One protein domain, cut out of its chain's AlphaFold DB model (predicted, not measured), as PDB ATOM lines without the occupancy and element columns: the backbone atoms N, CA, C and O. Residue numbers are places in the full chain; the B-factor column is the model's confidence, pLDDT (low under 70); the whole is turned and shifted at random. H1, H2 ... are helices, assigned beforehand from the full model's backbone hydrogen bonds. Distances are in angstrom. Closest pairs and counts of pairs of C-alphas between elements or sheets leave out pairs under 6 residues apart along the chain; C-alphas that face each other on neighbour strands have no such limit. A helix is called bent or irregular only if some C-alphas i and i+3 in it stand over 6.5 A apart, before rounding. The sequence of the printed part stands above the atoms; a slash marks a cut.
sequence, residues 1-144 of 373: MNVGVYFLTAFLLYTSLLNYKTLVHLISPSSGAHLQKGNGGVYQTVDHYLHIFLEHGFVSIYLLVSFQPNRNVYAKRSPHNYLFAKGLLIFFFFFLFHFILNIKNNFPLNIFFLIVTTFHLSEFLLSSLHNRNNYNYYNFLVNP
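Overview. This is residues 1 to 144 of the 373 residues of the protein "Protein-S-isoprenylcysteine O-methyltransferase" of Plasmodium vivax Brazil I (UniProt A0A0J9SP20). Look for the long helix H5 in the middle: H1 crosses it, H6 folds back on it as a slanted hairpin, and the short H7 packs on both H5 and H6. The small hairpin of H2 and H3 makes one end of the long axis, and from there the bent helix H4 comes back towards H5, loosely set, touching no helix. The printed part has 144 residues with seven named helices, H1 to H7 in chain order, and no named strand; its class is all helix. It is only just loose, close to compact, with a radius of gyration of the C-alphas of 17.8 A, and elongated, spanning 53 by 34 by 27 A.

Arrangement. Begin at the longest helix, H4, residues 41 to 66, assigned as one helix by its hydrogen bonds but bent: C-alphas 55 and 58 are 7.3 A apart, and its arms H4a, residues 41 to 55, and H4b, residues 58 to 66, are only just about perpendicular at 70.1 degrees. H4b is close to but not clearly touching H5, residues 79 to 101; their closest C-alphas, of Phe 58 and Phe 95, are 6.9 A apart. H5 is the hub, touching three helices. H1, residues 3 to 18, touches it at a steep tilt of 54 degrees, the same way, closest at the C-alphas of Ala 10 and Ile 90, 5.0 A. H6, residues 109 to 130, forms a hairpin with H5 at a steep tilt of 42 degrees, opposite ways; the closest C-alphas, of Phe 99 and Leu 114, are 5.5 A apart. H7, residues 137 to 140, touches residues 81 to 88 of H5, closest at the C-alphas of Ala 85 and Tyr 137, 4.1 A. It also touches residues 120 to 128 of H6, closest at the C-alphas of Phe 124 and Phe 140, 4.6 A. Farther out, H2, residues 20 to 27, and H3, residues 29 to 36, form a hairpin at a shallow tilt of 25 degrees; the C-alphas of His 25 and Gly 32 are closest, 3.7 A apart. H3 and H5 are apart. Every O i to N i+4 pair is within hydrogen-bond range in H1, H2, H4a, H5 and H6, against 3 of 4 in H3 and 3 of 5 in H4b; H7 is too short for such a pair.

Along the chain. Find C-alpha 3 at (130.813, 72.991, 53.357), where H1 begins its 22.6 A. H2 and H3 measure 10.4 A and 10.5 A, H4a 21.2 A and H4b 14.1 A. From C-alpha 79 at (117.648, 82.144, 47.012) H5 runs 33.8 A; H6 runs 31.9 A, and H7, 5.7 A long, ends at C-alpha 140, (121.748, 66.128, 46.262).

Size, cuts and confidence. The two C-alphas farthest apart, of Asn 39 and His 130, are 53.6 A apart. The printed part has no cut, and the link from H4 to H5, 12 residues, is long. Mean pLDDT of the printed part is 81.3; look under 70 at residues 31 to 41, 68 to 77 and 130 to 135.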
ATOM      1  N   MET A   1     129.554  78.394  49.032       75.38
ATOM      2  CA  MET A   1     129.031  77.790  50.276       75.38
ATOM      3  C   MET A   1     130.177  77.081  50.985       75.38
ATOM      4  O   MET A   1     130.814  76.255  50.346       75.38
ATOM      5  N   ASN A   2     130.496  77.418  52.242       84.62
ATOM      6  CA  ASN A   2     131.586  76.758  52.975       84.62
ATOM      7  C   ASN A   2     131.076  75.453  53.607       84.62
ATOM      8  O   ASN A   2     130.476  75.480  54.676       84.62
ATOM      9  N   VAL A   3     131.280  74.323  52.923       86.81
ATOM     10  CA  VAL A   3     130.813  72.991  53.357       86.81
ATOM     11  C   VAL A   3     131.336  72.624  54.750       86.81
ATOM     12  O   VAL A   3     130.582  72.055  55.535       86.81
ATOM     13  N   GLY A   4     132.578  72.996  55.083       88.56
ATOM     14  CA  GLY A   4     133.188  72.691  56.381       88.56
ATOM     15  C   GLY A   4     132.426  73.303  57.558       88.56
ATOM     16  O   GLY A   4     132.269  72.655  58.588       88.56
ATOM     17  N   VAL A   5     131.862  74.503  57.375       92.06
ATOM     18  CA  VAL A   5     131.002  75.134  58.390       92.06
ATOM     19  C   VAL A   5     129.750  74.294  58.622       92.06
ATOM     20  O   VAL A   5     129.438  74.003  59.766       92.06
ATOM     21  N   TYR A   6     129.070  73.833  57.567       93.06
ATOM     22  CA  TYR A   6     127.854  73.018  57.708       93.06
ATOM     23  C   TYR A   6     128.122  71.635  58.303       93.06
ATOM     24  O   TYR A   6     127.301  71.144  59.072       93.06
ATOM     25  N   PHE A   7     129.271  71.031  57.986       94.44
ATOM     26  CA  PHE A   7     129.726  69.803  58.632       94.44
ATOM     27  C   PHE A   7     129.913  70.012  60.140       94.44
ATOM     28  O   PHE A   7     129.347  69.265  60.937       94.44
ATOM     29  N   LEU A   8     130.642  71.062  60.537       95.75
ATOM     30  CA  LEU A   8     130.858  71.392  61.946       95.75
ATOM     31  C   LEU A   8     129.543  71.744  62.653       95.75
ATOM     32  O   LEU A   8     129.299  71.271  63.757       95.75
ATOM     33  N   THR A   9     128.665  72.521  62.013       95.75
ATOM     34  CA  THR A   9     127.333  72.843  62.541       95.75
ATOM     35  C   THR A   9     126.507  71.579  62.766       95.75
ATOM     36  O   THR A   9     125.918  71.433  63.831       95.75
ATOM     37  N   ALA A  10     126.480  70.651  61.806       95.88
ATOM     38  CA  ALA A  10     125.763  69.388  61.951       95.88
ATOM     39  C   ALA A  10     126.352  68.515  63.066       95.88
ATOM     40  O   ALA A  10     125.597  67.909  63.822       95.88
ATOM     41  N   PHE A  11     127.681  68.488  63.198       94.25
ATOM     42  CA  PHE A  11     128.367  67.762  64.263       94.25
ATOM     43  C   PHE A  11     128.005  68.330  65.637       94.25
ATOM     44  O   PHE A  11     127.541  67.588  66.497       94.25
ATOM     45  N   LEU A  12     128.127  69.650  65.811       94.50
ATOM     46  CA  LEU A  12     127.766  70.341  67.049       94.50
ATOM     47  C   LEU A  12     126.281  70.177  67.380       94.50
ATOM     48  O   LEU A  12     125.943  69.947  68.539       94.50
ATOM     49  N   LEU A  13     125.398  70.263  66.380       93.75
ATOM     50  CA  LEU A  13     123.963  70.036  66.551       93.75
ATOM     51  C   LEU A  13     123.702  68.611  67.041       93.75
ATOM     52  O   LEU A  13     122.998  68.430  68.029       93.75
ATOM     53  N   TYR A  14     124.306  67.616  66.388       91.38
ATOM     54  CA  TYR A  14     124.182  66.213  66.760       91.38
ATOM     55  C   TYR A  14     124.678  65.968  68.188       91.38
ATOM     56  O   TYR A  14     123.929  65.468  69.024       91.38
ATOM     57  N   THR A  15     125.896  66.399  68.525       87.31
ATOM     58  CA  THR A  15     126.448  66.208  69.874       87.31
ATOM     59  C   THR A  15     125.656  66.957  70.943       87.31
ATOM     60  O   THR A  15     125.459  66.417  72.029       87.31
ATOM     61  N   SER A  16     125.179  68.170  70.653       87.69
ATOM     62  CA  SER A  16     124.387  68.968  71.604       87.69
ATOM     63  C   SER A  16     123.035  68.327  71.880       87.69
ATOM     64  O   SER A  16     122.619  68.237  73.029       87.69
ATOM     65  N   LEU A  17     122.371  67.836  70.837       86.94
ATOM     66  CA  LEU A  17     121.062  67.200  70.923       86.94
ATOM     67  C   LEU A  17     121.135  65.857  71.666       86.94
ATOM     68  O   LEU A  17     120.268  65.567  72.486       86.94
ATOM     69  N   LEU A  18     122.219  65.095  71.498       82.56
ATOM     70  CA  LEU A  18     122.458  63.897  72.309       82.56
ATOM     71  C   LEU A  18     122.821  64.200  73.763       82.56
ATOM     72  O   LEU A  18     122.462  63.437  74.655       82.56
ATOM     73  N   ASN A  19     123.522  65.300  74.028       81.69
ATOM     74  CA  ASN A  19     123.988  65.662  75.369       81.69
ATOM     75  C   ASN A  19     123.161  66.793  75.995       81.69
ATOM     76  O   ASN A  19     123.639  67.483  76.896       81.69
ATOM     77  N   TYR A  20     121.916  66.985  75.550       82.56
ATOM     78  CA  TYR A  20     121.115  68.148  75.934       82.56
ATOM     79  C   TYR A  20     120.884  68.223  77.452       82.56
ATOM     80  O   TYR A  20     120.889  69.310  78.016       82.56
ATOM     81  N   LYS A  21     120.759  67.081  78.145       78.31
ATOM     82  CA  LYS A  21     120.621  67.035  79.614       78.31
ATOM     83  C   LYS A  21     121.865  67.562  80.321       78.31
ATOM     84  O   LYS A  21     121.747  68.334  81.268       78.31
ATOM     85  N   THR A  22     123.045  67.175  79.840       80.69
ATOM     86  CA  THR A  22     124.329  67.685  80.332       80.69
ATOM     87  C   THR A  22     124.441  69.182  80.064       80.69
ATOM     88  O   THR A  22     124.830  69.933  80.950       80.69
ATOM     89  N   LEU A  23     124.028  69.635  78.878       81.69
ATOM     90  CA  LEU A  23     124.035  71.053  78.521       81.69
ATOM     91  C   LEU A  23     123.095  71.875  79.419       81.69
ATOM     92  O   LEU A  23     123.494  72.915  79.935       81.69
ATOM     93  N   VAL A  24     121.876  71.386  79.672       81.50
ATOM     94  CA  VAL A  24     120.925  72.031  80.592       81.50
ATOM     95  C   VAL A  24     121.484  72.072  82.011       81.50
ATOM     96  O   VAL A  24     121.367  73.102  82.666       81.50
ATOM     97  N   HIS A  25     122.136  71.003  82.476       79.00
ATOM     98  CA  HIS A  25     122.795  70.992  83.781       79.00
ATOM     99  C   HIS A  25     123.930  72.024  83.874       79.00
ATOM    100  O   HIS A  25     124.085  72.661  84.910       79.00
ATOM    101  N   LEU A  26     124.716  72.204  82.809       82.69
ATOM    102  CA  LEU A  26     125.785  73.207  82.769       82.69
ATOM    103  C   LEU A  26     125.242  74.646  82.774       82.69
ATOM    104  O   LEU A  26     125.838  75.509  83.408       82.69
ATOM    105  N   ILE A  27     124.118  74.902  82.096       84.88
ATOM    106  CA  ILE A  27     123.495  76.236  82.019       84.88
ATOM    107  C   ILE A  27     122.705  76.564  83.296       84.88
ATOM    108  O   ILE A  27     122.713  77.699  83.765       84.88
ATOM    109  N   SER A  28     122.005  75.580  83.861       82.44
ATOM    110  CA  SER A  28     121.164  75.729  85.051       82.44
ATOM    111  C   SER A  28     121.330  74.506  85.962       82.44
ATOM    112  O   SER A  28     120.590  73.525  85.827       82.44
ATOM    113  N   PRO A  29     122.277  74.545  86.919       77.75
ATOM    114  CA  PRO A  29     122.553  73.419  87.813       77.75
ATOM    115  C   PRO A  29     121.339  72.980  88.647       77.75
ATOM    116  O   PRO A  29     121.142  71.785  88.863       77.75
ATOM    117  N   SER A  30     120.476  73.919  89.056       71.88
ATOM    118  CA  SER A  30     119.228  73.624  89.779       71.88
ATOM    119  C   SER A  30     118.253  72.795  88.934       71.88
ATOM    120  O   SER A  30     117.744  71.772  89.395       71.88
ATOM    121  N   SER A  31     118.061  73.164  87.665       66.19
ATOM    122  CA  SER A  31     117.266  72.392  86.697       66.19
ATOM    123  C   SER A  31     117.934  71.048  86.356       66.19
ATOM    124  O   SER A  31     117.264  70.021  86.223       66.19
ATOM    125  N   GLY A  32     119.268  71.030  86.281       62.62
ATOM    126  CA  GLY A  32     120.105  69.846  86.068       62.62
ATOM    127  C   GLY A  32     120.007  68.782  87.169       62.62
ATOM    128  O   GLY A  32     120.003  67.582  86.880       62.62
ATOM    129  N   ALA A  33     119.886  69.199  88.429       64.00
ATOM    130  CA  ALA A  33     119.733  68.287  89.561       64.00
ATOM    131  C   ALA A  33     118.354  67.596  89.570       64.00
ATOM    132  O   ALA A  33     118.255  66.405  89.875       64.00
ATOM    133  N   HIS A  34     117.290  68.303  89.164       62.16
ATOM    134  CA  HIS A  34     115.965  67.703  88.936       62.16
ATOM    135  C   HIS A  34     115.972  66.694  87.773       62.16
ATOM    136  O   HIS A  34     115.294  65.665  87.830       62.16
ATOM    137  N   LEU A  35     116.782  66.964  86.747       62.03
ATOM    138  CA  LEU A  35     116.987  66.134  85.557       62.03
ATOM    139  C   LEU A  35     117.632  64.772  85.860       62.03
ATOM    140  O   LEU A  35     117.178  63.750  85.339       62.03
ATOM    141  N   GLN A  36     118.668  64.732  86.704       58.81
ATOM    142  CA  GLN A  36     119.314  63.467  87.088       58.81
ATOM    143  C   GLN A  36     118.406  62.577  87.947       58.81
ATOM    144  O   GLN A  36     118.507  61.354  87.870       58.81
ATOM    145  N   LYS A  37     117.467  63.173  88.695       59.28
ATOM    146  CA  LYS A  37     116.486  62.458  89.529       59.28
ATOM    147  C   LYS A  37     115.277  61.897  88.759       59.28
ATOM    148  O   LYS A  37     114.447  61.236  89.365       59.28
ATOM    149  N   GLY A  38     115.159  62.134  87.446       56.34
ATOM    150  CA  GLY A  38     114.144  61.497  86.585       56.34
ATOM    151  C   GLY A  38     112.704  62.029  86.698       56.34
ATOM    152  O   GLY A  38     111.815  61.492  86.044       56.34
ATOM    153  N   ASN A  39     112.471  63.099  87.466       55.34
ATOM    154  CA  ASN A  39     111.132  63.548  87.884       55.34
ATOM    155  C   ASN A  39     110.466  64.623  86.995       55.34
ATOM    156  O   ASN A  39     109.465  65.211  87.392       55.34
ATOM    157  N   GLY A  40     110.991  64.919  85.803       63.53
ATOM    158  CA  GLY A  40     110.418  65.951  84.931       63.53
ATOM    159  C   GLY A  40     109.643  65.371  83.749       63.53
ATOM    160  O   GLY A  40     110.265  64.922  82.788       63.53
ATOM    161  N   GLY A  41     108.306  65.452  83.769       69.06
ATOM    162  CA  GLY A  41     107.450  65.011  82.652       69.06
ATOM    163  C   GLY A  41     107.813  65.663  81.310       69.06
ATOM    164  O   GLY A  41     107.832  64.997  80.282       69.06
ATOM    165  N   VAL A  42     108.239  66.932  81.325       70.50
ATOM    166  CA  VAL A  42     108.732  67.648  80.131       70.50
ATOM    167  C   VAL A  42     109.934  66.942  79.494       70.50
ATOM    168  O   VAL A  42     110.018  66.851  78.274       70.50
ATOM    169  N   TYR A  43     110.858  66.399  80.290       71.19
ATOM    170  CA  TYR A  43     112.064  65.762  79.759       71.19
ATOM    171  C   TYR A  43     111.800  64.369  79.198       71.19
ATOM    172  O   TYR A  43     112.416  64.025  78.198       71.19
ATOM    173  N   GLN A  44     110.851  63.622  79.771       72.31
ATOM    174  CA  GLN A  44     110.365  62.371  79.177       72.31
ATOM    175  C   GLN A  44     109.705  62.630  77.816       72.31
ATOM    176  O   GLN A  44     109.935  61.888  76.864       72.31
ATOM    177  N   THR A  45     108.953  63.727  77.694       75.69
ATOM    178  CA  THR A  45     108.378  64.173  76.419       75.69
ATOM    179  C   THR A  45     109.461  64.552  75.406       75.69
ATOM    180  O   THR A  45     109.401  64.117  74.258       75.69
ATOM    181  N   VAL A  46     110.481  65.321  75.812       79.12
ATOM    182  CA  VAL A  46     111.616  65.676  74.934       79.12
ATOM    183  C   VAL A  46     112.367  64.429  74.478       79.12
ATOM    184  O   VAL A  46     112.614  64.277  73.287       79.12
ATOM    185  N   ASP A  47     112.685  63.524  75.403       75.94
ATOM    186  CA  ASP A  47     113.316  62.238  75.111       75.94
ATOM    187  C   ASP A  47     112.500  61.417  74.097       75.94
ATOM    188  O   ASP A  47     113.060  60.859  73.153       75.94
ATOM    189  N   HIS A  48     111.175  61.373  74.262       76.81
ATOM    190  CA  HIS A  48     110.262  60.666  73.366       76.81
ATOM    191  C   HIS A  48     110.280  61.239  71.942       76.81
ATOM    192  O   HIS A  48     110.481  60.498  70.980       76.81
ATOM    193  N   TYR A  49     110.126  62.556  71.784       82.31
ATOM    194  CA  TYR A  49     110.166  63.186  70.459       82.31
ATOM    195  C   TYR A  49     111.550  63.124  69.819       82.31
ATOM    196  O   TYR A  49     111.665  62.944  68.607       82.31
ATOM    197  N   LEU A  50     112.603  63.237  70.629       83.19
ATOM    198  CA  LEU A  50     113.972  63.056  70.183       83.19
ATOM    199  C   LEU A  50     114.165  61.643  69.613       83.19
ATOM    200  O   LEU A  50     114.671  61.496  68.502       83.19
ATOM    201  N   HIS A  51     113.696  60.616  70.322       78.44
ATOM    202  CA  HIS A  51     113.721  59.239  69.838       78.44
ATOM    203  C   HIS A  51     112.978  59.085  68.504       78.44
ATOM    204  O   HIS A  51     113.548  58.554  67.553       78.44
ATOM    205  N   ILE A  52     111.750  59.605  68.401       81.12
ATOM    206  CA  ILE A  52     110.965  59.584  67.154       81.12
ATOM    207  C   ILE A  52     111.730  60.259  66.011       81.12
ATOM    208  O   ILE A  52     111.769  59.742  64.894       81.12
ATOM    209  N   PHE A  53     112.358  61.406  66.270       86.75
ATOM    210  CA  PHE A  53     113.137  62.121  65.264       86.75
ATOM    211  C   PHE A  53     114.365  61.325  64.805       86.75
ATOM    212  O   PHE A  53     114.659  61.278  63.616       86.75
ATOM    213  N   LEU A  54     115.079  60.671  65.715       85.25
ATOM    214  CA  LEU A  54     116.253  59.874  65.360       85.25
ATOM    215  C   LEU A  54     115.866  58.602  64.593       85.25
ATOM    216  O   LEU A  54     116.569  58.204  63.670       85.25
ATOM    217  N   GLU A  55     114.721  58.008  64.930       80.19
ATOM    218  CA  GLU A  55     114.222  56.778  64.312       80.19
ATOM    219  C   GLU A  55     113.571  57.012  62.939       80.19
ATOM    220  O   GLU A  55     113.799  56.255  61.994       80.19
ATOM    221  N   HIS A  56     112.763  58.064  62.804       84.00
ATOM    222  CA  HIS A  56     111.934  58.304  61.616       84.00
ATOM    223  C   HIS A  56     112.251  59.615  60.894       84.00
ATOM    224  O   HIS A  56     111.840  59.810  59.746       84.00
ATOM    225  N   GLY A  57     113.013  60.515  61.519       87.88
ATOM    226  CA  GLY A  57     113.328  61.828  60.961       87.88
ATOM    227  C   GLY A  57     114.075  61.739  59.638       87.88
ATOM    228  O   GLY A  57     113.808  62.557  58.762       87.88
ATOM    229  N   PHE A  58     114.902  60.709  59.419       90.94
ATOM    230  CA  PHE A  58     115.578  60.518  58.132       90.94
ATOM    231  C   PHE A  58     114.587  60.395  56.967       90.94
ATOM    232  O   PHE A  58     114.791  60.981  55.909       90.94
ATOM    233  N   VAL A  59     113.483  59.673  57.167       88.81
ATOM    234  CA  VAL A  59     112.457  59.443  56.138       88.81
ATOM    235  C   VAL A  59     111.662  60.718  55.846       88.81
ATOM    236  O   VAL A  59     111.243  60.943  54.710       88.81
ATOM    237  N   SER A  60     111.502  61.592  56.846       86.44
ATOM    238  CA  SER A  60     110.686  62.807  56.731       86.44
ATOM    239  C   SER A  60     111.142  63.752  55.613       86.44
ATOM    240  O   SER A  60     110.306  64.418  55.001       86.44
ATOM    241  N   ILE A  61     112.438  63.769  55.274       84.62
ATOM    242  CA  ILE A  61     112.956  64.653  54.227       84.62
ATOM    243  C   ILE A  61     112.428  64.293  52.839       84.62
ATOM    244  O   ILE A  61     112.173  65.186  52.037       84.62
ATOM    245  N   TYR A  62     112.211  63.005  52.560       83.31
ATOM    246  CA  TYR A  62     111.676  62.551  51.275       83.31
ATOM    247  C   TYR A  62     110.222  62.972  51.106       83.31
ATOM    248  O   TYR A  62     109.826  63.403  50.025       83.31
ATOM    249  N   LEU A  63     109.448  62.923  52.192       83.06
ATOM    250  CA  LEU A  63     108.088  63.448  52.213       83.06
ATOM    251  C   LEU A  63     108.103  64.964  52.008       83.06
ATOM    252  O   LEU A  63     107.398  65.466  51.141       83.06
ATOM    253  N   LEU A  64     108.957  65.692  52.726       81.75
ATOM    254  CA  LEU A  64     109.042  67.150  52.624       81.75
ATOM    255  C   LEU A  64     109.430  67.608  51.208       81.75
ATOM    256  O   LEU A  64     108.811  68.523  50.666       81.75
ATOM    257  N   VAL A  65     110.408  66.948  50.580       76.94
ATOM    258  CA  VAL A  65     110.841  67.270  49.210       76.94
ATOM    259  C   VAL A  65     109.759  66.938  48.176       76.94
ATOM    260  O   VAL A  65     109.640  67.662  47.192       76.94
ATOM    261  N   SER A  66     108.920  65.923  48.413       73.50
ATOM    262  CA  SER A  66     107.811  65.563  47.511       73.50
ATOM    263  C   SER A  66     106.767  66.670  47.329       73.50
ATOM    264  O   SER A  66     106.133  66.762  46.281       73.50
ATOM    265  N   PHE A  67     106.616  67.548  48.327       70.06
ATOM    266  CA  PHE A  67     105.672  68.666  48.289       70.06
ATOM    267  C   PHE A  67     106.265  69.946  47.681       70.06
ATOM    268  O   PHE A  67     105.582  70.969  47.606       70.06
ATOM    269  N   GLN A  68     107.528  69.929  47.237       68.62
ATOM    270  CA  GLN A  68     108.127  71.083  46.568       68.62
ATOM    271  C   GLN A  68     107.607  71.215  45.122       68.62
ATOM    272  O   GLN A  68     107.623  70.245  44.364       68.62
ATOM    273  N   PRO A  69     107.188  72.415  44.678       60.78
ATOM    274  CA  PRO A  69     106.681  72.610  43.323       60.78
ATOM    275  C   PRO A  69     107.772  72.384  42.259       60.78
ATOM    276  O   PRO A  69     108.743  73.137  42.171       60.78
ATOM    277  N   ASN A  70     107.559  71.390  41.385       59.75
ATOM    278  CA  ASN A  70     108.512  70.924  40.362       59.75
ATOM    279  C   ASN A  70     109.057  72.018  39.419       59.75
ATOM    280  O   ASN A  70     110.179  71.905  38.925       59.75
ATOM    281  N   ARG A  71     108.298  73.095  39.160       53.09
ATOM    282  CA  ARG A  71     108.674  74.138  38.182       53.09
ATOM    283  C   ARG A  71     109.867  75.005  38.611       53.09
ATOM    284  O   ARG A  71     110.603  75.470  37.750       53.09
ATOM    285  N   ASN A  72     110.107  75.175  39.914       54.19
ATOM    286  CA  ASN A  72     111.158  76.074  40.426       54.19
ATOM    287  C   ASN A  72     112.458  75.352  40.817       54.19
ATOM    288  O   ASN A  72     113.429  75.986  41.239       54.19
ATOM    289  N   VAL A  73     112.501  74.029  40.674       53.75
ATOM    290  CA  VAL A  73     113.602  73.188  41.165       53.75
ATOM    291  C   VAL A  73     114.854  73.329  40.298       53.75
ATOM    292  O   VAL A  73     115.975  73.393  40.806       53.75
ATOM    293  N   TYR A  74     114.661  73.483  38.988       56.28
ATOM    294  CA  TYR A  74     115.737  73.637  38.006       56.28
ATOM    295  C   TYR A  74     116.203  75.088  37.825       56.28
ATOM    296  O   TYR A  74     117.186  75.337  37.122       56.28
ATOM    297  N   ALA A  75     115.535  76.052  38.471       60.69
ATOM    298  CA  ALA A  75     115.900  77.460  38.390       60.69
ATOM    299  C   ALA A  75     117.288  77.683  39.009       60.69
ATOM    300  O   ALA A  75     117.495  77.573  40.225       60.69
ATOM    301  N   LYS A  76     118.266  78.001  38.156       57.16
ATOM    302  CA  LYS A  76     119.600  78.404  38.601       57.16
ATOM    303  C   LYS A  76     119.471  79.667  39.450       57.16
ATOM    304  O   LYS A  76     118.858  80.636  39.021       57.16
ATOM    305  N   ARG A  77     120.123  79.667  40.619       64.94
ATOM    306  CA  ARG A  77     120.269  80.840  41.507       64.94
ATOM    307  C   ARG A  77     118.982  81.326  42.196       64.94
ATOM    308  O   ARG A  77     118.872  82.505  42.505       64.94
ATOM    309  N   SER A  78     118.049  80.428  42.514       72.88
ATOM    310  CA  SER A  78     116.959  80.743  43.453       72.88
ATOM    311  C   SER A  78     117.494  80.864  44.897       72.88
ATOM    312  O   SER A  78     118.086  79.898  45.397       72.88
ATOM    313  N   PRO A  79     117.273  81.994  45.602       78.56
ATOM    314  CA  PRO A  79     117.648  82.144  47.012       78.56
ATOM    315  C   PRO A  79     117.006  81.085  47.917       78.56
ATOM    316  O   PRO A  79     117.657  80.573  48.828       78.56
ATOM    317  N   HIS A  80     115.758  80.699  47.624       79.62
ATOM    318  CA  HIS A  80     115.040  79.654  48.358       79.62
ATOM    319  C   HIS A  80     115.702  78.283  48.187       79.62
ATOM    320  O   HIS A  80     115.948  77.599  49.180       79.62
ATOM    321  N   ASN A  81     116.082  77.912  46.958       79.12
ATOM    322  CA  ASN A  81     116.773  76.644  46.695       79.12
ATOM    323  C   ASN A  81     118.143  76.606  47.382       79.12
ATOM    324  O   ASN A  81     118.569  75.552  47.854       79.12
ATOM    325  N   TYR A  82     118.826  77.752  47.463       81.75
ATOM    326  CA  TYR A  82     120.104  77.867  48.159       81.75
ATOM    327  C   TYR A  82     119.959  77.717  49.678       81.75
ATOM    328  O   TYR A  82     120.746  77.004  50.301       81.75
ATOM    329  N   LEU A  83     118.952  78.355  50.286       85.56
ATOM    330  CA  LEU A  83     118.670  78.208  51.716       85.56
ATOM    331  C   LEU A  83     118.270  76.768  52.058       85.56
ATOM    332  O   LEU A  83     118.796  76.192  53.010       85.56
ATOM    333  N   PHE A  84     117.408  76.166  51.240       85.75
ATOM    334  CA  PHE A  84     116.987  74.781  51.413       85.75
ATOM    335  C   PHE A  84     118.164  73.804  51.275       85.75
ATOM    336  O   PHE A  84     118.318  72.915  52.109       85.75
ATOM    337  N   ALA A  85     119.073  74.021  50.313       86.75
ATOM    338  CA  ALA A  85     120.289  73.217  50.164       86.75
ATOM    339  C   ALA A  85     121.185  73.240  51.416       86.75
ATOM    340  O   ALA A  85     121.764  72.217  51.772       86.75
ATOM    341  N   LYS A  86     121.293  74.387  52.103       89.75
ATOM    342  CA  LYS A  86     122.040  74.498  53.368       89.75
ATOM    343  C   LYS A  86     121.400  73.667  54.476       89.75
ATOM    344  O   LYS A  86     122.109  72.946  55.174       89.75
ATOM    345  N   GLY A  87     120.077  73.759  54.621       91.06
ATOM    346  CA  GLY A  87     119.327  72.953  55.587       91.06
ATOM    347  C   GLY A  87     119.483  71.457  55.311       91.06
ATOM    348  O   GLY A  87     119.801  70.690  56.217       91.06
ATOM    349  N   LEU A  88     119.370  71.065  54.042       91.12
ATOM    350  CA  LEU A  88     119.536  69.686  53.592       91.12
ATOM    351  C   LEU A  88     120.960  69.160  53.841       91.12
ATOM    352  O   LEU A  88     121.130  68.011  54.241       91.12
ATOM    353  N   LEU A  89     121.983  70.008  53.685       92.81
ATOM    354  CA  LEU A  89     123.367  69.645  53.996       92.81
ATOM    355  C   LEU A  89     123.564  69.349  55.489       92.81
ATOM    356  O   LEU A  89     124.182  68.341  55.831       92.81
ATOM    357  N   ILE A  90     123.026  70.202  56.369       94.81
ATOM    358  CA  ILE A  90     123.071  69.977  57.823       94.81
ATOM    359  C   ILE A  90     122.338  68.681  58.168       94.81
ATOM    360  O   ILE A  90     122.865  67.865  58.918       94.81
ATOM    361  N   PHE A  91     121.154  68.474  57.587       95.00
ATOM    362  CA  PHE A  91     120.339  67.283  57.800       95.00
ATOM    363  C   PHE A  91     121.079  65.995  57.412       95.00
ATOM    364  O   PHE A  91     121.178  65.073  58.220       95.00
ATOM    365  N   PHE A  92     121.652  65.929  56.206       95.88
ATOM    366  CA  PHE A  92     122.374  64.734  55.773       95.88
ATOM    367  C   PHE A  92     123.649  64.494  56.584       95.88
ATOM    368  O   PHE A  92     123.929  63.347  56.914       95.88
ATOM    369  N   PHE A  93     124.407  65.531  56.963       96.94
ATOM    370  CA  PHE A  93     125.554  65.334  57.857       96.94
ATOM    371  C   PHE A  93     125.135  64.883  59.260       96.94
ATOM    372  O   PHE A  93     125.776  64.003  59.828       96.94
ATOM    373  N   PHE A  94     124.041  65.423  59.803       96.00
ATOM    374  CA  PHE A  94     123.493  64.984  61.085       96.00
ATOM    375  C   PHE A  94     123.178  63.482  61.057       96.00
ATOM    376  O   PHE A  94     123.636  62.730  61.920       96.00
ATOM    377  N   PHE A  95     122.454  63.025  60.031       95.56
ATOM    378  CA  PHE A  95     122.109  61.610  59.889       95.56
ATOM    379  C   PHE A  95     123.304  60.733  59.498       95.56
ATOM    380  O   PHE A  95     123.355  59.572  59.896       95.56
ATOM    381  N   LEU A  96     124.317  61.282  58.821       96.44
ATOM    382  CA  LEU A  96     125.587  60.593  58.593       96.44
ATOM    383  C   LEU A  96     126.242  60.217  59.929       96.44
ATOM    384  O   LEU A  96     126.569  59.050  60.140       96.44
ATOM    385  N   PHE A  97     126.385  61.171  60.858       93.94
ATOM    386  CA  PHE A  97     126.917  60.886  62.196       93.94
ATOM    387  C   PHE A  97     126.039  59.892  62.954       93.94
ATOM    388  O   PHE A  97     126.557  58.960  63.575       93.94
ATOM    389  N   HIS A  98     124.716  60.063  62.861       91.00
ATOM    390  CA  HIS A  98     123.759  59.168  63.495       91.00
ATOM    391  C   HIS A  98     123.956  57.711  63.069       91.00
ATOM    392  O   HIS A  98     124.145  56.846  63.930       91.00
ATOM    393  N   PHE A  99     123.965  57.439  61.763       93.06
ATOM    394  CA  PHE A  99     124.057  56.077  61.244       93.06
ATOM    395  C   PHE A  99     125.459  55.478  61.353       93.06
ATOM    396  O   PHE A  99     125.566  54.269  61.531       93.06
ATOM    397  N   ILE A 100     126.529  56.285  61.326       91.62
ATOM    398  CA  ILE A 100     127.888  55.795  61.617       91.62
ATOM    399  C   ILE A 100     127.962  55.254  63.050       91.62
ATOM    400  O   ILE A 100     128.437  54.141  63.272       91.62
ATOM    401  N   LEU A 101     127.465  56.017  64.028       87.25
ATOM    402  CA  LEU A 101     127.519  55.616  65.439       87.25
ATOM    403  C   LEU A 101     126.550  54.477  65.769       87.25
ATOM    404  O   LEU A 101     126.831  53.666  66.649       87.25
ATOM    405  N   ASN A 102     125.435  54.388  65.040       81.56
ATOM    406  CA  ASN A 102     124.383  53.392  65.244       81.56
ATOM    407  C   ASN A 102     124.374  52.298  64.167       81.56
ATOM    408  O   ASN A 102     123.348  51.654  63.958       81.56
ATOM    409  N   ILE A 103     125.502  52.053  63.493       84.94
ATOM    410  CA  ILE A 103     125.565  51.158  62.325       84.94
ATOM    411  C   ILE A 103     125.135  49.713  62.633       84.94
ATOM    412  O   ILE A 103     124.597  49.022  61.770       84.94
ATOM    413  N   LYS A 104     125.361  49.251  63.871       82.12
ATOM    414  CA  LYS A 104     124.971  47.907  64.331       82.12
ATOM    415  C   LYS A 104     123.502  47.827  64.755       82.12
ATOM    416  O   LYS A 104     122.928  46.739  64.738       82.12
ATOM    417  N   ASN A 105     122.905  48.958  65.126       77.94
ATOM    418  CA  ASN A 105     121.514  49.027  65.559       77.94
ATOM    419  C   ASN A 105     120.605  48.885  64.332       77.94
ATOM    420  O   ASN A 105     120.956  49.347  63.248       77.94
ATOM    421  N   ASN A 106     119.451  48.229  64.486       77.75
ATOM    422  CA  ASN A 106     118.474  48.024  63.405       77.75
ATOM    423  C   ASN A 106     119.081  47.487  62.092       77.75
ATOM    424  O   ASN A 106     118.608  47.799  61.003       77.75
ATOM    425  N   PHE A 107     120.150  46.687  62.173       84.19
ATOM    426  CA  PHE A 107     120.769  46.081  60.996       84.19
ATOM    427  C   PHE A 107     119.756  45.201  60.234       84.19
ATOM    428  O   PHE A 107     119.085  44.386  60.876       84.19
ATOM    429  N   PRO A 108     119.659  45.289  58.887       91.19
ATOM    430  CA  PRO A 108     120.507  46.064  57.963       91.19
ATOM    431  C   PRO A 108     120.011  47.486  57.620       91.19
ATOM    432  O   PRO A 108     120.642  48.172  56.815       91.19
ATOM    433  N   LEU A 109     118.911  47.961  58.211       90.56
ATOM    434  CA  LEU A 109     118.255  49.215  57.823       90.56
ATOM    435  C   LEU A 109     119.120  50.466  58.070       90.56
ATOM    436  O   LEU A 109     119.174  51.353  57.221       90.56
ATOM    437  N   ASN A 110     119.868  50.534  59.177       91.06
ATOM    438  CA  ASN A 110     120.765  51.675  59.415       91.06
ATOM    439  C   ASN A 110     121.919  51.742  58.403       91.06
ATOM    440  O   ASN A 110     122.341  52.832  58.026       91.06
ATOM    441  N   ILE A 111     122.404  50.592  57.917       93.75
ATOM    442  CA  ILE A 111     123.393  50.553  56.829       93.75
ATOM    443  C   ILE A 111     122.765  51.037  55.525       93.75
ATOM    444  O   ILE A 111     123.384  51.828  54.816       93.75
ATOM    445  N   PHE A 112     121.533  50.617  55.225       95.81
ATOM    446  CA  PHE A 112     120.782  51.133  54.080       95.81
ATOM    447  C   PHE A 112     120.702  52.669  54.122       95.81
ATOM    448  O   PHE A 112     121.087  53.330  53.158       95.81
ATOM    449  N   PHE A 113     120.299  53.257  55.252       95.69
ATOM    450  CA  PHE A 113     120.217  54.714  55.376       95.69
ATOM    451  C   PHE A 113     121.580  55.410  55.338       95.69
ATOM    452  O   PHE A 113     121.691  56.495  54.760       95.69
ATOM    453  N   LEU A 114     122.627  54.790  55.892       96.25
ATOM    454  CA  LEU A 114     123.994  55.293  55.785       96.25
ATOM    455  C   LEU A 114     124.429  55.383  54.320       96.25
ATOM    456  O   LEU A 114     124.880  56.435  53.881       96.25
ATOM    457  N   ILE A 115     124.228  54.312  53.549       96.88
ATOM    458  CA  ILE A 115     124.589  54.246  52.129       96.88
ATOM    459  C   ILE A 115     123.807  55.286  51.308       96.88
ATOM    460  O   ILE A 115     124.386  55.966  50.458       96.88
ATOM    461  N   VAL A 116     122.511  55.459  51.579       95.94
ATOM    462  CA  VAL A 116     121.678  56.498  50.946       95.94
ATOM    463  C   VAL A 116     122.167  57.906  51.301       95.94
ATOM    464  O   VAL A 116     122.299  58.765  50.430       95.94
ATOM    465  N   THR A 117     122.507  58.140  52.568       96.19
ATOM    466  CA  THR A 117     123.066  59.416  53.038       96.19
ATOM    467  C   THR A 117     124.393  59.729  52.350       96.19
ATOM    468  O   THR A 117     124.595  60.843  51.862       96.19
ATOM    469  N   THR A 118     125.291  58.744  52.263       95.94
ATOM    470  CA  THR A 118     126.580  58.880  51.580       95.94
ATOM    471  C   THR A 118     126.397  59.176  50.096       95.94
ATOM    472  O   THR A 118     127.092  60.050  49.582       95.94
ATOM    473  N   PHE A 119     125.448  58.522  49.419       95.31
ATOM    474  CA  PHE A 119     125.125  58.818  48.022       95.31
ATOM    475  C   PHE A 119     124.731  60.290  47.843       95.31
ATOM    476  O   PHE A 119     125.415  61.013  47.117       95.31
ATOM    477  N   HIS A 120     123.722  60.774  48.572       94.00
ATOM    478  CA  HIS A 120     123.244  62.155  48.436       94.00
ATOM    479  C   HIS A 120     124.315  63.205  48.772       94.00
ATOM    480  O   HIS A 120     124.444  64.209  48.067       94.00
ATOM    481  N   LEU A 121     125.124  62.968  49.812       94.25
ATOM    482  CA  LEU A 121     126.263  63.831  50.127       94.25
ATOM    483  C   LEU A 121     127.322  63.797  49.020       94.25
ATOM    484  O   LEU A 121     127.819  64.853  48.632       94.25
ATOM    485  N   SER A 122     127.658  62.617  48.491       93.06
ATOM    486  CA  SER A 122     128.664  62.485  47.432       93.06
ATOM    487  C   SER A 122     128.253  63.233  46.164       93.06
ATOM    488  O   SER A 122     129.059  63.981  45.616       93.06
ATOM    489  N   GLU A 123     126.987  63.129  45.758       90.31
ATOM    490  CA  GLU A 123     126.443  63.809  44.580       90.31
ATOM    491  C   GLU A 123     126.480  65.332  44.760       90.31
ATOM    492  O   GLU A 123     126.967  66.057  43.885       90.31
ATOM    493  N   PHE A 124     126.096  65.824  45.943       89.12
ATOM    494  CA  PHE A 124     126.164  67.248  46.250       89.12
ATOM    495  C   PHE A 124     127.603  67.781  46.233       89.12
ATOM    496  O   PHE A 124     127.890  68.804  45.599       89.12
ATOM    497  N   LEU A 125     128.517  67.092  46.924       88.88
ATOM    498  CA  LEU A 125     129.916  67.498  47.044       88.88
ATOM    499  C   LEU A 125     130.610  67.474  45.684       88.88
ATOM    500  O   LEU A 125     131.217  68.476  45.298       88.88
ATOM    501  N   LEU A 126     130.451  66.393  44.920       86.25
ATOM    502  CA  LEU A 126     131.005  66.275  43.576       86.25
ATOM    503  C   LEU A 126     130.412  67.338  42.654       86.25
ATOM    504  O   LEU A 126     131.163  68.049  41.991       86.25
ATOM    505  N   SER A 127     129.095  67.550  42.654       79.69
ATOM    506  CA  SER A 127     128.489  68.628  41.865       79.69
ATOM    507  C   SER A 127     129.050  70.008  42.235       79.69
ATOM    508  O   SER A 127     129.252  70.851  41.358       79.69
ATOM    509  N   SER A 128     129.320  70.256  43.519       76.88
ATOM    510  CA  SER A 128     129.865  71.534  43.989       76.88
ATOM    511  C   SER A 128     131.323  71.770  43.570       76.88
ATOM    512  O   SER A 128     131.707  72.916  43.321       76.88
ATOM    513  N   LEU A 129     132.120  70.702  43.435       76.94
ATOM    514  CA  LEU A 129     133.488  70.772  42.917       76.94
ATOM    515  C   LEU A 129     133.498  71.180  41.441       76.94
ATOM    516  O   LEU A 129     134.302  72.023  41.040       76.94
ATOM    517  N   HIS A 130     132.564  70.634  40.658       69.75
ATOM    518  CA  HIS A 130     132.463  70.881  39.219       69.75
ATOM    519  C   HIS A 130     131.784  72.214  38.878       69.75
ATOM    520  O   HIS A 130     132.143  72.856  37.890       69.75
ATOM    521  N   ASN A 131     130.830  72.668  39.699       67.69
ATOM    522  CA  ASN A 131     130.079  73.899  39.467       67.69
ATOM    523  C   ASN A 131     129.965  74.754  40.741       67.69
ATOM    524  O   ASN A 131     128.900  74.866  41.354       67.69
ATOM    525  N   ARG A 132     131.079  75.404  41.111       65.88
ATOM    526  CA  ARG A 132     131.214  76.225  42.333       65.88
ATOM    527  C   ARG A 132     130.189  77.358  42.463       65.88
ATOM    528  O   ARG A 132     129.973  77.846  43.565       65.88
ATOM    529  N   ASN A 133     129.546  77.766  41.368       65.31
ATOM    530  CA  ASN A 133     128.610  78.893  41.340       65.31
ATOM    531  C   ASN A 133     127.131  78.466  41.307       65.31
ATOM    532  O   ASN A 133     126.260  79.321  41.149       65.31
ATOM    533  N   ASN A 134     126.826  77.167  41.433       67.94
ATOM    534  CA  ASN A 134     125.455  76.651  41.384       67.94
ATOM    535  C   ASN A 134     125.169  75.662  42.523       67.94
ATOM    536  O   ASN A 134     125.044  74.457  42.309       67.94
ATOM    537  N   TYR A 135     125.053  76.185  43.742       68.12
ATOM    538  CA  TYR A 135     124.582  75.419  44.893       68.12
ATOM    539  C   TYR A 135     123.050  75.355  44.864       68.12
ATOM    540  O   TYR A 135     122.378  76.320  45.222       68.12
ATOM    541  N   ASN A 136     122.506  74.226  44.418       73.75
ATOM    542  CA  ASN A 136     121.072  73.948  44.402       73.75
ATOM    543  C   ASN A 136     120.825  72.640  45.165       73.75
ATOM    544  O   ASN A 136     121.647  71.726  45.097       73.75
ATOM    545  N   TYR A 137     119.713  72.542  45.896       75.38
ATOM    546  CA  TYR A 137     119.351  71.326  46.619       75.38
ATOM    547  C   TYR A 137     119.151  70.130  45.676       75.38
ATOM    548  O   TYR A 137     119.390  68.994  46.070       75.38
ATOM    549  N   TYR A 138     118.793  70.367  44.409       75.50
ATOM    550  CA  TYR A 138     118.699  69.294  43.419       75.50
ATOM    551  C   TYR A 138     120.043  68.587  43.183       75.50
ATOM    552  O   TYR A 138     120.065  67.432  42.776       75.50
ATOM    553  N   ASN A 139     121.176  69.226  43.494       82.44
ATOM    554  CA  ASN A 139     122.489  68.585  43.395       82.44
ATOM    555  C   ASN A 139     122.654  67.420  44.386       82.44
ATOM    556  O   ASN A 139     123.545  66.603  44.201       82.44
ATOM    557  N   PHE A 140     121.809  67.323  45.421       86.31
ATOM    558  CA  PHE A 140     121.748  66.128  46.262       86.31
ATOM    559  C   PHE A 140     121.093  64.942  45.540       86.31
ATOM    560  O   PHE A 140     121.179  63.830  46.036       86.31
ATOM    561  N   LEU A 141     120.418  65.151  44.404       85.50
ATOM    562  CA  LEU A 141     119.596  64.155  43.704       85.50
ATOM    563  C   LEU A 141     118.468  63.563  44.565       85.50
ATOM    564  O   LEU A 141     118.021  62.441  44.339       85.50
ATOM    565  N   VAL A 142     117.960  64.338  45.526       84.06
ATOM    566  CA  VAL A 142     116.684  64.032  46.184       84.06
ATOM    567  C   VAL A 142     115.573  64.495  45.246       84.06
ATOM    568  O   VAL A 142     115.298  65.689  45.136       84.06
ATOM    569  N   ASN A 143     114.999  63.554  44.498       79.75
ATOM    570  CA  ASN A 143     114.052  63.867  43.435       79.75
ATOM    571  C   ASN A 143     112.654  64.174  44.019       79.75
ATOM    572  O   ASN A 143     112.104  63.313  44.707       79.75
ATOM    573  N   PRO A 144     112.050  65.344  43.731       74.75
ATOM    574  CA  PRO A 144     110.689  65.674  44.173       74.75
ATOM    575  C   PRO A 144     109.593  64.877  43.446       74.75
ATOM    576  O   PRO A 144     108.419  64.991  43.782       74.75
TER     577      PRO A 144